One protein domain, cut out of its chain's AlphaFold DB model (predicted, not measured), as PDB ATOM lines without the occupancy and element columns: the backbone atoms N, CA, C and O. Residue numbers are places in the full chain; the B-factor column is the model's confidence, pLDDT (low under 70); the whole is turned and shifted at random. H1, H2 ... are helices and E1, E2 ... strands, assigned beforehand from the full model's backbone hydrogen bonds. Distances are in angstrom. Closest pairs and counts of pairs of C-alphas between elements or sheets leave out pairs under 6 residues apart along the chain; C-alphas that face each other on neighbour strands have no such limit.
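Overview. This is residues 4 to 42 and 68 to 104 of the 105 residues of an uncharacterized protein of Helicobacter japonicus (UniProt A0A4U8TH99). Little regular structure is present: a strongly twisted sheet of three strands, E1, E2 and E3, is grazed by the short helix H1, while residues 15 to 20 and 88 to 95 stick out. The printed part has 76 residues, in the order E1, E2, H1, E3; the sheet, E1 - E2 - E3, is antiparallel. It is mostly strand, with 29 residues in named elements, and loose, with a radius of gyration of the C-alphas of 14.3 A and spans of 39 by 31 by 19 A.

Arrangement. E2, residues 23 to 31, is the inner strand. E1, residues 4 to 11, forms a hairpin with it, antiparallel at 154 degrees; N 6 and O 28 are 2.9 A apart, within hydrogen-bond range. E3, residues 78 to 84, is antiparallel to E2 at 157 degrees, with N 27 and O 82 at 2.8 A. H1, residues 35 to 39, only grazes the sheet; its O i to N i+4 pair is within hydrogen-bond range.

Along the chain. E1, 22.1 A long, begins at C-alpha 4 (177.828, 115.791, 143.396). E2 measures 25.2 A, H1 6.2 A. E3, 17.4 A, ends at C-alpha 84 (174.202, 109.392, 127.036).

Size, cuts and confidence. Residues 43 to 67 are cut out, a gap of 8.4 A between C-alphas 42 and 68. The E1 to E2 link is long. Mean pLDDT of the printed part is 70.5; residues 12 to 23, 71 to 73 and 85 to 104 are under 70.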
ATOM      1  N   PHE A   4     178.025 114.829 144.467       88.12
ATOM      2  CA  PHE A   4     177.828 115.791 143.396       88.12
ATOM      3  C   PHE A   4     177.445 115.054 142.121       88.12
ATOM      4  O   PHE A   4     178.063 114.062 141.728       88.12
ATOM      5  N   VAL A   5     176.409 115.566 141.468       86.88
ATOM      6  CA  VAL A   5     176.056 115.149 140.117       86.88
ATOM      7  C   VAL A   5     177.002 115.866 139.166       86.88
ATOM      8  O   VAL A   5     177.037 117.096 139.149       86.88
ATOM      9  N   THR A   6     177.766 115.104 138.391       85.12
ATOM     10  CA  THR A   6     178.695 115.647 137.399       85.12
ATOM     11  C   THR A   6     178.218 115.277 136.011       85.12
ATOM     12  O   THR A   6     177.989 114.105 135.729       85.12
ATOM     13  N   ILE A   7     178.115 116.280 135.145       85.12
ATOM     14  CA  ILE A   7     177.876 116.099 133.717       85.12
ATOM     15  C   ILE A   7     179.149 116.528 132.993       85.12
ATOM     16  O   ILE A   7     179.554 117.685 133.090       85.12
ATOM     17  N   CYS A   8     179.780 115.597 132.291       79.56
ATOM     18  CA  CYS A   8     180.905 115.853 131.400       79.56
ATOM     19  C   CYS A   8     180.400 115.715 129.963       79.56
ATOM     20  O   CYS A   8     179.799 114.702 129.634       79.56
ATOM     21  N   ILE A   9     180.581 116.728 129.120       81.12
ATOM     22  CA  ILE A   9     180.207 116.658 127.703       81.12
ATOM     23  C   ILE A   9     181.503 116.596 126.913       81.12
ATOM     24  O   ILE A   9     182.286 117.542 126.967       81.12
ATOM     25  N   ASP A  10     181.736 115.478 126.236       74.69
ATOM     26  CA  ASP A  10     182.985 115.222 125.523       74.69
ATOM     27  C   ASP A  10     182.752 114.315 124.307       74.69
ATOM     28  O   ASP A  10     181.731 113.629 124.196       74.69
ATOM     29  N   ILE A  11     183.705 114.311 123.380       72.75
ATOM     30  CA  ILE A  11     183.668 113.476 122.181       72.75
ATOM     31  C   ILE A  11     184.003 112.034 122.587       72.75
ATOM     32  O   ILE A  11     185.079 111.761 123.114       72.75
ATOM     33  N   LEU A  12     183.096 111.083 122.333       64.88
ATOM     34  CA  LEU A  12     183.307 109.673 122.693       64.88
ATOM     35  C   LEU A  12     184.373 108.999 121.807       64.88
ATOM     36  O   LEU A  12     185.130 108.161 122.290       64.88
ATOM     37  N   PHE A  13     184.428 109.341 120.517       60.03
ATOM     38  CA  PHE A  13     185.513 108.985 119.595       60.03
ATOM     39  C   PHE A  13     185.455 109.855 118.331       60.03
ATOM     40  O   PHE A  13     184.378 110.115 117.799       60.03
ATOM     41  N   GLU A  14     186.612 110.236 117.786       50.34
ATOM     42  CA  GLU A  14     186.702 110.734 116.410       50.34
ATOM     43  C   GLU A  14     186.713 109.538 115.452       50.34
ATOM     44  O   GLU A  14     187.716 108.838 115.300       50.34
ATOM     45  N   LYS A  15     185.592 109.272 114.776       52.22
ATOM     46  CA  LYS A  15     185.588 108.312 113.666       52.22
ATOM     47  C   LYS A  15     186.019 109.063 112.411       52.22
ATOM     48  O   LYS A  15     185.183 109.565 111.677       52.22
ATOM     49  N   SER A  16     187.321 109.108 112.137       49.88
ATOM     50  CA  SER A  16     187.937 109.841 111.008       49.88
ATOM     51  C   SER A  16     187.379 109.546 109.598       49.88
ATOM     52  O   SER A  16     187.797 110.177 108.633       49.88
ATOM     53  N   LEU A  17     186.448 108.596 109.455       49.69
ATOM     54  CA  LEU A  17     185.833 108.186 108.192       49.69
ATOM     55  C   LEU A  17     184.384 108.661 108.010       49.69
ATOM     56  O   LEU A  17     183.851 108.533 106.911       49.69
ATOM     57  N   VAL A  18     183.730 109.178 109.053       49.75
ATOM     58  CA  VAL A  18     182.364 109.707 108.973       49.75
ATOM     59  C   VAL A  18     182.313 110.920 109.894       49.75
ATOM     60  O   VAL A  18     182.577 110.758 111.079       49.75
ATOM     61  N   GLU A  19     182.007 112.110 109.369       51.69
ATOM     62  CA  GLU A  19     181.759 113.348 110.137       51.69
ATOM     63  C   GLU A  19     180.513 113.191 111.033       51.69
ATOM     64  O   GLU A  19     179.472 113.809 110.831       51.69
ATOM     65  N   LEU A  20     180.587 112.282 111.998       55.53
ATOM     66  CA  LEU A  20     179.594 112.049 113.025       55.53
ATOM     67  C   LEU A  20     180.126 112.702 114.289       55.53
ATOM     68  O   LEU A  20     181.109 112.242 114.871       55.53
ATOM     69  N   ASP A  21     179.461 113.778 114.696       56.09
ATOM     70  CA  ASP A  21     179.654 114.379 116.005       56.09
ATOM     71  C   ASP A  21     179.120 113.410 117.070       56.09
ATOM     72  O   ASP A  21     177.940 113.406 117.422       56.09
ATOM     73  N   ALA A  22     179.999 112.526 117.541       65.00
ATOM     74  CA  ALA A  22     179.740 111.613 118.643       65.00
ATOM     75  C   ALA A  22     179.984 112.308 119.993       65.00
ATOM     76  O   ALA A  22     180.578 111.717 120.900       65.00
ATOM     77  N   THR A  23     179.550 113.561 120.142       66.88
ATOM     78  CA  THR A  23     179.498 114.231 121.444       66.88
ATOM     79  C   THR A  23     178.518 113.492 122.353       66.88
ATOM     80  O   THR A  23     177.352 113.290 122.013       66.88
ATOM     81  N   HIS A  24     179.001 113.075 123.520       73.75
ATOM     82  CA  HIS A  24     178.214 112.387 124.537       73.75
ATOM     83  C   HIS A  24     178.229 113.185 125.835       73.75
ATOM     84  O   HIS A  24     179.229 113.803 126.199       73.75
ATOM     85  N   ALA A  25     177.109 113.141 126.551       77.19
ATOM     86  CA  ALA A  25     177.036 113.617 127.922       77.19
ATOM     87  C   ALA A  25     177.245 112.430 128.864       77.19
ATOM     88  O   ALA A  25     176.445 111.504 128.900       77.19
ATOM     89  N   PHE A  26     178.313 112.455 129.642       77.00
ATOM     90  CA  PHE A  26     178.632 111.479 130.665       77.00
ATOM     91  C   PHE A  26     178.143 111.970 132.023       77.00
ATOM     92  O   PHE A  26     178.549 113.032 132.493       77.00
ATOM     93  N   LEU A  27     177.295 111.180 132.672       83.94
ATOM     94  CA  LEU A  27     176.803 111.437 134.018       83.94
ATOM     95  C   LEU A  27     177.564 110.575 135.019       83.94
ATOM     96  O   LEU A  27     177.529 109.346 134.949       83.94
ATOM     97  N   GLY A  28     178.223 111.231 135.962       81.25
ATOM     98  CA  GLY A  28     178.924 110.592 137.066       81.25
ATOM     99  C   GLY A  28     178.384 111.068 138.406       81.25
ATOM    100  O   GLY A  28     177.914 112.203 138.545       81.25
ATOM    101  N   LEU A  29     178.484 110.195 139.405       85.12
ATOM    102  CA  LEU A  29     178.273 110.555 140.801       85.12
ATOM    103  C   LEU A  29     179.646 110.661 141.466       85.12
ATOM    104  O   LEU A  29     180.324 109.646 141.641       85.12
ATOM    105  N   THR A  30     180.063 111.876 141.821       87.50
ATOM    106  CA  THR A  30     181.275 112.065 142.626       87.50
ATOM    107  C   THR A  30     180.925 112.160 144.102       87.50
ATOM    108  O   THR A  30     179.826 112.589 144.467       87.50
ATOM    109  N   LYS A  31     181.857 111.756 144.964       89.56
ATOM    110  CA  LYS A  31     181.725 111.787 146.421       89.56
ATOM    111  C   LYS A  31     182.900 112.516 147.064       89.56
ATOM    112  O   LYS A  31     184.015 112.494 146.551       89.56
ATOM    113  N   ASP A  32     182.613 113.177 148.179       90.50
ATOM    114  CA  ASP A  32     183.537 113.883 149.084       90.50
ATOM    115  C   ASP A  32     184.289 115.095 148.514       90.50
ATOM    116  O   ASP A  32     184.657 115.982 149.283       90.50
ATOM    117  N   LYS A  33     184.468 115.183 147.193       90.25
ATOM    118  CA  LYS A  33     185.070 116.324 146.498       90.25
ATOM    119  C   LYS A  33     184.174 116.819 145.375       90.25
ATOM    120  O   LYS A  33     183.611 116.032 144.608       90.25
ATOM    121  N   SER A  34     184.070 118.138 145.272       89.75
ATOM    122  CA  SER A  34     183.410 118.792 144.148       89.75
ATOM    123  C   SER A  34     184.245 118.660 142.863       89.75
ATOM    124  O   SER A  34     185.468 118.518 142.941       89.75
ATOM    125  N   PRO A  35     183.623 118.762 141.673       87.56
ATOM    126  CA  PRO A  35     184.345 118.756 140.398       87.56
ATOM    127  C   PRO A  35     185.503 119.766 140.338       87.56
ATOM    128  O   PRO A  35     186.600 119.417 139.920       87.56
ATOM    129  N   ASN A  36     185.299 120.979 140.865       90.50
ATOM    130  CA  ASN A  36     186.331 122.021 140.899       90.50
ATOM    131  C   ASN A  36     187.550 121.619 141.740       90.50
ATOM    132  O   ASN A  36     188.677 121.961 141.401       90.50
ATOM    133  N   GLU A  37     187.340 120.910 142.852       91.50
ATOM    134  CA  GLU A  37     188.443 120.408 143.673       91.50
ATOM    135  C   GLU A  37     189.186 119.280 142.957       91.50
ATOM    136  O   GLU A  37     190.417 119.263 142.961       91.50
ATOM    137  N   LEU A  38     188.453 118.369 142.313       90.12
ATOM    138  CA  LEU A  38     189.031 117.268 141.544       90.12
ATOM    139  C   LEU A  38     189.845 117.772 140.341       90.12
ATOM    140  O   LEU A  38     190.894 117.207 140.042       90.12
ATOM    141  N   ASP A  39     189.446 118.874 139.704       89.50
ATOM    142  CA  ASP A  39     190.186 119.476 138.585       89.50
ATOM    143  C   ASP A  39     191.569 120.018 138.971       89.50
ATOM    144  O   ASP A  39     192.455 120.125 138.119       89.50
ATOM    145  N   THR A  40     191.782 120.330 140.252       93.25
ATOM    146  CA  THR A  40     193.095 120.754 140.768       93.25
ATOM    147  C   THR A  40     194.022 119.588 141.108       93.25
ATOM    148  O   THR A  40     195.206 119.799 141.376       93.25
ATOM    149  N   MET A  41     193.502 118.360 141.108       90.81
ATOM    150  CA  MET A  41     194.255 117.167 141.475       90.81
ATOM    151  C   MET A  41     194.960 116.551 140.274       90.81
ATOM    152  O   MET A  41     194.507 116.632 139.132       90.81
ATOM    153  N   LYS A  42     196.091 115.905 140.556       90.25
ATOM    154  CA  LYS A  42     196.834 115.111 139.584       90.25
ATOM    155  C   LYS A  42     196.534 113.640 139.807       90.25
ATOM    156  O   LYS A  42     196.743 113.137 140.910       90.25
ATOM    157  N   TRP A  68     190.223 112.877 136.252       84.31
ATOM    158  CA  TRP A  68     189.394 112.038 137.131       84.31
ATOM    159  C   TRP A  68     188.080 111.536 136.503       84.31
ATOM    160  O   TRP A  68     187.500 110.570 136.999       84.31
ATOM    161  N   TYR A  69     187.614 112.178 135.429       80.88
ATOM    162  CA  TYR A  69     186.454 111.767 134.635       80.88
ATOM    163  C   TYR A  69     186.801 110.866 133.433       80.88
ATOM    164  O   TYR A  69     185.895 110.379 132.759       80.88
ATOM    165  N   ASP A  70     188.084 110.602 133.164       77.62
ATOM    166  CA  ASP A  70     188.570 109.706 132.097       77.62
ATOM    167  C   ASP A  70     188.575 108.226 132.496       77.62
ATOM    168  O   ASP A  70     188.845 107.364 131.659       77.62
ATOM    169  N   THR A  71     188.273 107.899 133.756       69.69
ATOM    170  CA  THR A  71     188.209 106.504 134.206       69.69
ATOM    171  C   THR A  71     186.812 105.939 134.051       69.69
ATOM    172  O   THR A  71     185.802 106.541 134.407       69.69
ATOM    173  N   THR A  72     186.779 104.722 133.538       64.00
ATOM    174  CA  THR A  72     185.587 103.872 133.450       64.00
ATOM    175  C   THR A  72     185.446 103.023 134.714       64.00
ATOM    176  O   THR A  72     184.380 102.488 135.010       64.00
ATOM    177  N   GLU A  73     186.540 102.928 135.468       66.62
ATOM    178  CA  GLU A  73     186.664 102.202 136.717       66.62
ATOM    179  C   GLU A  73     186.287 103.089 137.901       66.62
ATOM    180  O   GLU A  73     186.582 104.288 137.932       66.62
ATOM    181  N   THR A  74     185.668 102.460 138.897       74.00
ATOM    182  CA  THR A  74     185.373 103.072 140.190       74.00
ATOM    183  C   THR A  74     186.669 103.451 140.896       74.00
ATOM    184  O   THR A  74     187.575 102.624 141.013       74.00
ATOM    185  N   ASN A  75     186.735 104.661 141.436       79.75
ATOM    186  CA  ASN A  75     187.841 105.117 142.268       79.75
ATOM    187  C   ASN A  75     187.323 105.687 143.602       79.75
ATOM    188  O   ASN A  75     186.143 105.581 143.949       79.75
ATOM    189  N   GLU A  76     188.222 106.267 144.397       83.44
ATOM    190  CA  GLU A  76     187.874 106.818 145.710       83.44
ATOM    191  C   GLU A  76     186.903 108.014 145.643       83.44
ATOM    192  O   GLU A  76     186.189 108.265 146.611       83.44
ATOM    193  N   PHE A  77     186.810 108.698 144.497       85.56
ATOM    194  CA  PHE A  77     186.005 109.907 144.304       85.56
ATOM    195  C   PHE A  77     184.793 109.725 143.399       85.56
ATOM    196  O   PHE A  77     183.894 110.558 143.458       85.56
ATOM    197  N   ASN A  78     184.734 108.695 142.557       80.81
ATOM    198  CA  ASN A  78     183.581 108.442 141.699       80.81
ATOM    199  C   ASN A  78     183.378 106.953 141.416       80.81
ATOM    200  O   ASN A  78     184.328 106.173 141.389       80.81
ATOM    201  N   ASP A  79     182.125 106.576 141.184       77.50
ATOM    202  CA  ASP A  79     181.735 105.192 140.904       77.50
ATOM    203  C   ASP A  79     181.608 104.930 139.383       77.50
ATOM    204  O   ASP A  79     180.869 104.043 138.953       77.50
ATOM    205  N   GLY A  80     182.325 105.707 138.560       73.62
ATOM    206  CA  GLY A  80     182.274 105.664 137.100       73.62
ATOM    207  C   GLY A  80     181.274 106.645 136.473       73.62
ATOM    208  O   GLY A  80     180.444 107.267 137.144       73.62
ATOM    209  N   PHE A  81     181.377 106.788 135.151       77.62
ATOM    210  CA  PHE A  81     180.571 107.693 134.332       77.62
ATOM    211  C   PHE A  81     179.735 106.926 133.300       77.62
ATOM    212  O   PHE A  81     180.244 106.063 132.583       77.62
ATOM    213  N   TYR A  82     178.457 107.287 133.188       73.25
ATOM    214  CA  TYR A  82     177.507 106.702 132.241       73.25
ATOM    215  C   TYR A  82     177.246 107.676 131.095       73.25
ATOM    216  O   TYR A  82     176.752 108.778 131.325       73.25
ATOM    217  N   GLY A  83     177.603 107.287 129.870       70.50
ATOM    218  CA  GLY A  83     177.407 108.106 128.677       70.50
ATOM    219  C   GLY A  83     175.975 108.050 128.155       70.50
ATOM    220  O   GLY A  83     175.392 106.973 128.054       70.50
ATOM    221  N   PHE A  84     175.451 109.208 127.763       70.25
ATOM    222  CA  PHE A  84     174.202 109.392 127.036       70.25
ATOM    223  C   PHE A  84     174.500 110.075 125.702       70.25
ATOM    224  O   PHE A  84     175.165 111.115 125.660       70.25
ATOM    225  N   ALA A  85     173.991 109.497 124.617       62.97
ATOM    226  CA  ALA A  85     174.091 110.056 123.275       62.97
ATOM    227  C   ALA A  85     172.747 110.653 122.837       62.97
ATOM    228  O   ALA A  85     171.698 110.103 123.201       62.97
ATOM    229  N   PRO A  86     172.740 111.706 122.001       60.72
ATOM    230  CA  PRO A  86     171.547 112.034 121.237       60.72
ATOM    231  C   PRO A  86     171.167 110.834 120.352       60.72
ATOM    232  O   PRO A  86     171.998 110.255 119.654       60.72
ATOM    233  N   VAL A  87     169.900 110.441 120.415       59.06
ATOM    234  CA  VAL A  87     169.281 109.448 119.528       59.06
ATOM    235  C   VAL A  87     168.537 110.182 118.417       59.06
ATOM    236  O   VAL A  87     168.080 111.310 118.624       59.06
ATOM    237  N   GLU A  88     168.403 109.558 117.243       58.47
ATOM    238  CA  GLU A  88     167.456 110.051 116.237       58.47
ATOM    239  C   GLU A  88     166.074 110.194 116.883       58.47
ATOM    240  O   GLU A  88     165.645 109.331 117.654       58.47
ATOM    241  N   SER A  89     165.400 111.313 116.610       55.94
ATOM    242  CA  SER A  89     164.126 111.625 117.250       55.94
ATOM    243  C   SER A  89     163.097 110.541 116.945       55.94
ATOM    244  O   SER A  89     162.768 110.320 115.778       55.94
ATOM    245  N   ASP A  90     162.542 109.929 117.985       55.06
ATOM    246  CA  ASP A  90     161.450 108.970 117.858       55.06
ATOM    247  C   ASP A  90     160.236 109.399 118.694       55.06
ATOM    248  O   ASP A  90     160.326 110.172 119.650       55.06
ATOM    249  N   VAL A  91     159.073 108.867 118.334       60.88
ATOM    250  CA  VAL A  91     157.790 109.068 119.012       60.88
ATOM    251  C   VAL A  91     157.812 108.486 120.434       60.88
ATOM    252  O   VAL A  91     157.025 108.894 121.287       60.88
ATOM    253  N   SER A  92     158.727 107.546 120.708       55.50
ATOM    254  CA  SER A  92     159.009 107.013 122.041       55.50
ATOM    255  C   SER A  92     160.465 106.568 122.165       55.50
ATOM    256  O   SER A  92     160.955 105.769 121.371       55.50
ATOM    257  N   HIS A  93     161.135 107.034 123.219       55.47
ATOM    258  CA  HIS A  93     162.506 106.635 123.553       55.47
ATOM    259  C   HIS A  93     162.559 105.521 124.619       55.47
ATOM    260  O   HIS A  93     163.642 105.113 125.040       55.47
ATOM    261  N   TRP A  94     161.408 105.004 125.072       48.62
ATOM    262  CA  TRP A  94     161.360 103.886 126.023       48.62
ATOM    263  C   TRP A  94     162.050 102.645 125.439       48.62
ATOM    264  O   TRP A  94     161.692 102.179 124.363       48.62
ATOM    265  N   GLY A  95     163.055 102.122 126.147       56.09
ATOM    266  CA  GLY A  95     163.874 100.985 125.704       56.09
ATOM    267  C   GLY A  95     165.044 101.352 124.782       56.09
ATOM    268  O   GLY A  95     166.028 100.624 124.772       56.09
ATOM    269  N   LYS A  96     164.995 102.507 124.101       54.69
ATOM    270  CA  LYS A  96     166.044 102.978 123.175       54.69
ATOM    271  C   LYS A  96     167.168 103.761 123.848       54.69
ATOM    272  O   LYS A  96     168.294 103.750 123.368       54.69
ATOM    273  N   VAL A  97     166.898 104.388 124.998       51.97
ATOM    274  CA  VAL A  97     167.929 105.085 125.800       51.97
ATOM    275  C   VAL A  97     169.085 104.144 126.170       51.97
ATOM    276  O   VAL A  97     170.225 104.579 126.263       51.97
ATOM    277  N   PHE A  98     168.817 102.844 126.323       52.50
ATOM    278  CA  PHE A  98     169.844 101.855 126.649       52.50
ATOM    279  C   PHE A  98     170.666 101.380 125.443       52.50
ATOM    280  O   PHE A  98     171.744 100.836 125.654       52.50
ATOM    281  N   GLU A  99     170.197 101.580 124.205       51.97
ATOM    282  CA  GLU A  99     170.914 101.137 122.995       51.97
ATOM    283  C   GLU A  99     172.212 101.932 122.780       51.97
ATOM    284  O   GLU A  99     173.207 101.362 122.339       51.97
ATOM    285  N   ASN A 100     172.222 103.207 123.189       50.12
ATOM    286  CA  ASN A 100     173.377 104.109 123.105       50.12
ATOM    287  C   ASN A 100     174.018 104.408 124.472       50.12
ATOM    288  O   ASN A 100     174.861 105.302 124.578       50.12
ATOM    289  N   ASN A 101     173.630 103.686 125.531       52.59
ATOM    290  CA  ASN A 101     174.310 103.794 126.818       52.59
ATOM    291  C   ASN A 101     175.667 103.102 126.706       52.59
ATOM    292  O   ASN A 101     175.808 101.893 126.901       52.59
ATOM    293  N   HIS A 102     176.678 103.892 126.378       55.53
ATOM    294  CA  HIS A 102     178.050 103.436 126.341       55.53
ATOM    295  C   HIS A 102     178.719 103.757 127.675       55.53
ATOM    296  O   HIS A 102     178.678 104.885 128.172       55.53
ATOM    297  N   LEU A 103     179.386 102.755 128.246       52.69
ATOM    298  CA  LEU A 103     180.515 103.046 129.117       52.69
ATOM    299  C   LEU A 103     181.537 103.785 128.248       52.69
ATOM    300  O   LEU A 103     181.843 103.312 127.146       52.69
ATOM    301  N   ARG A 104     182.051 104.928 128.724       46.09
ATOM    302  CA  ARG A 104     183.279 105.515 128.156       46.09
ATOM    303  C   ARG A 104     184.300 104.361 128.085       46.09
ATOM    304  O   ARG A 104     184.289 103.517 128.978       46.09
TER     305      ARG A 104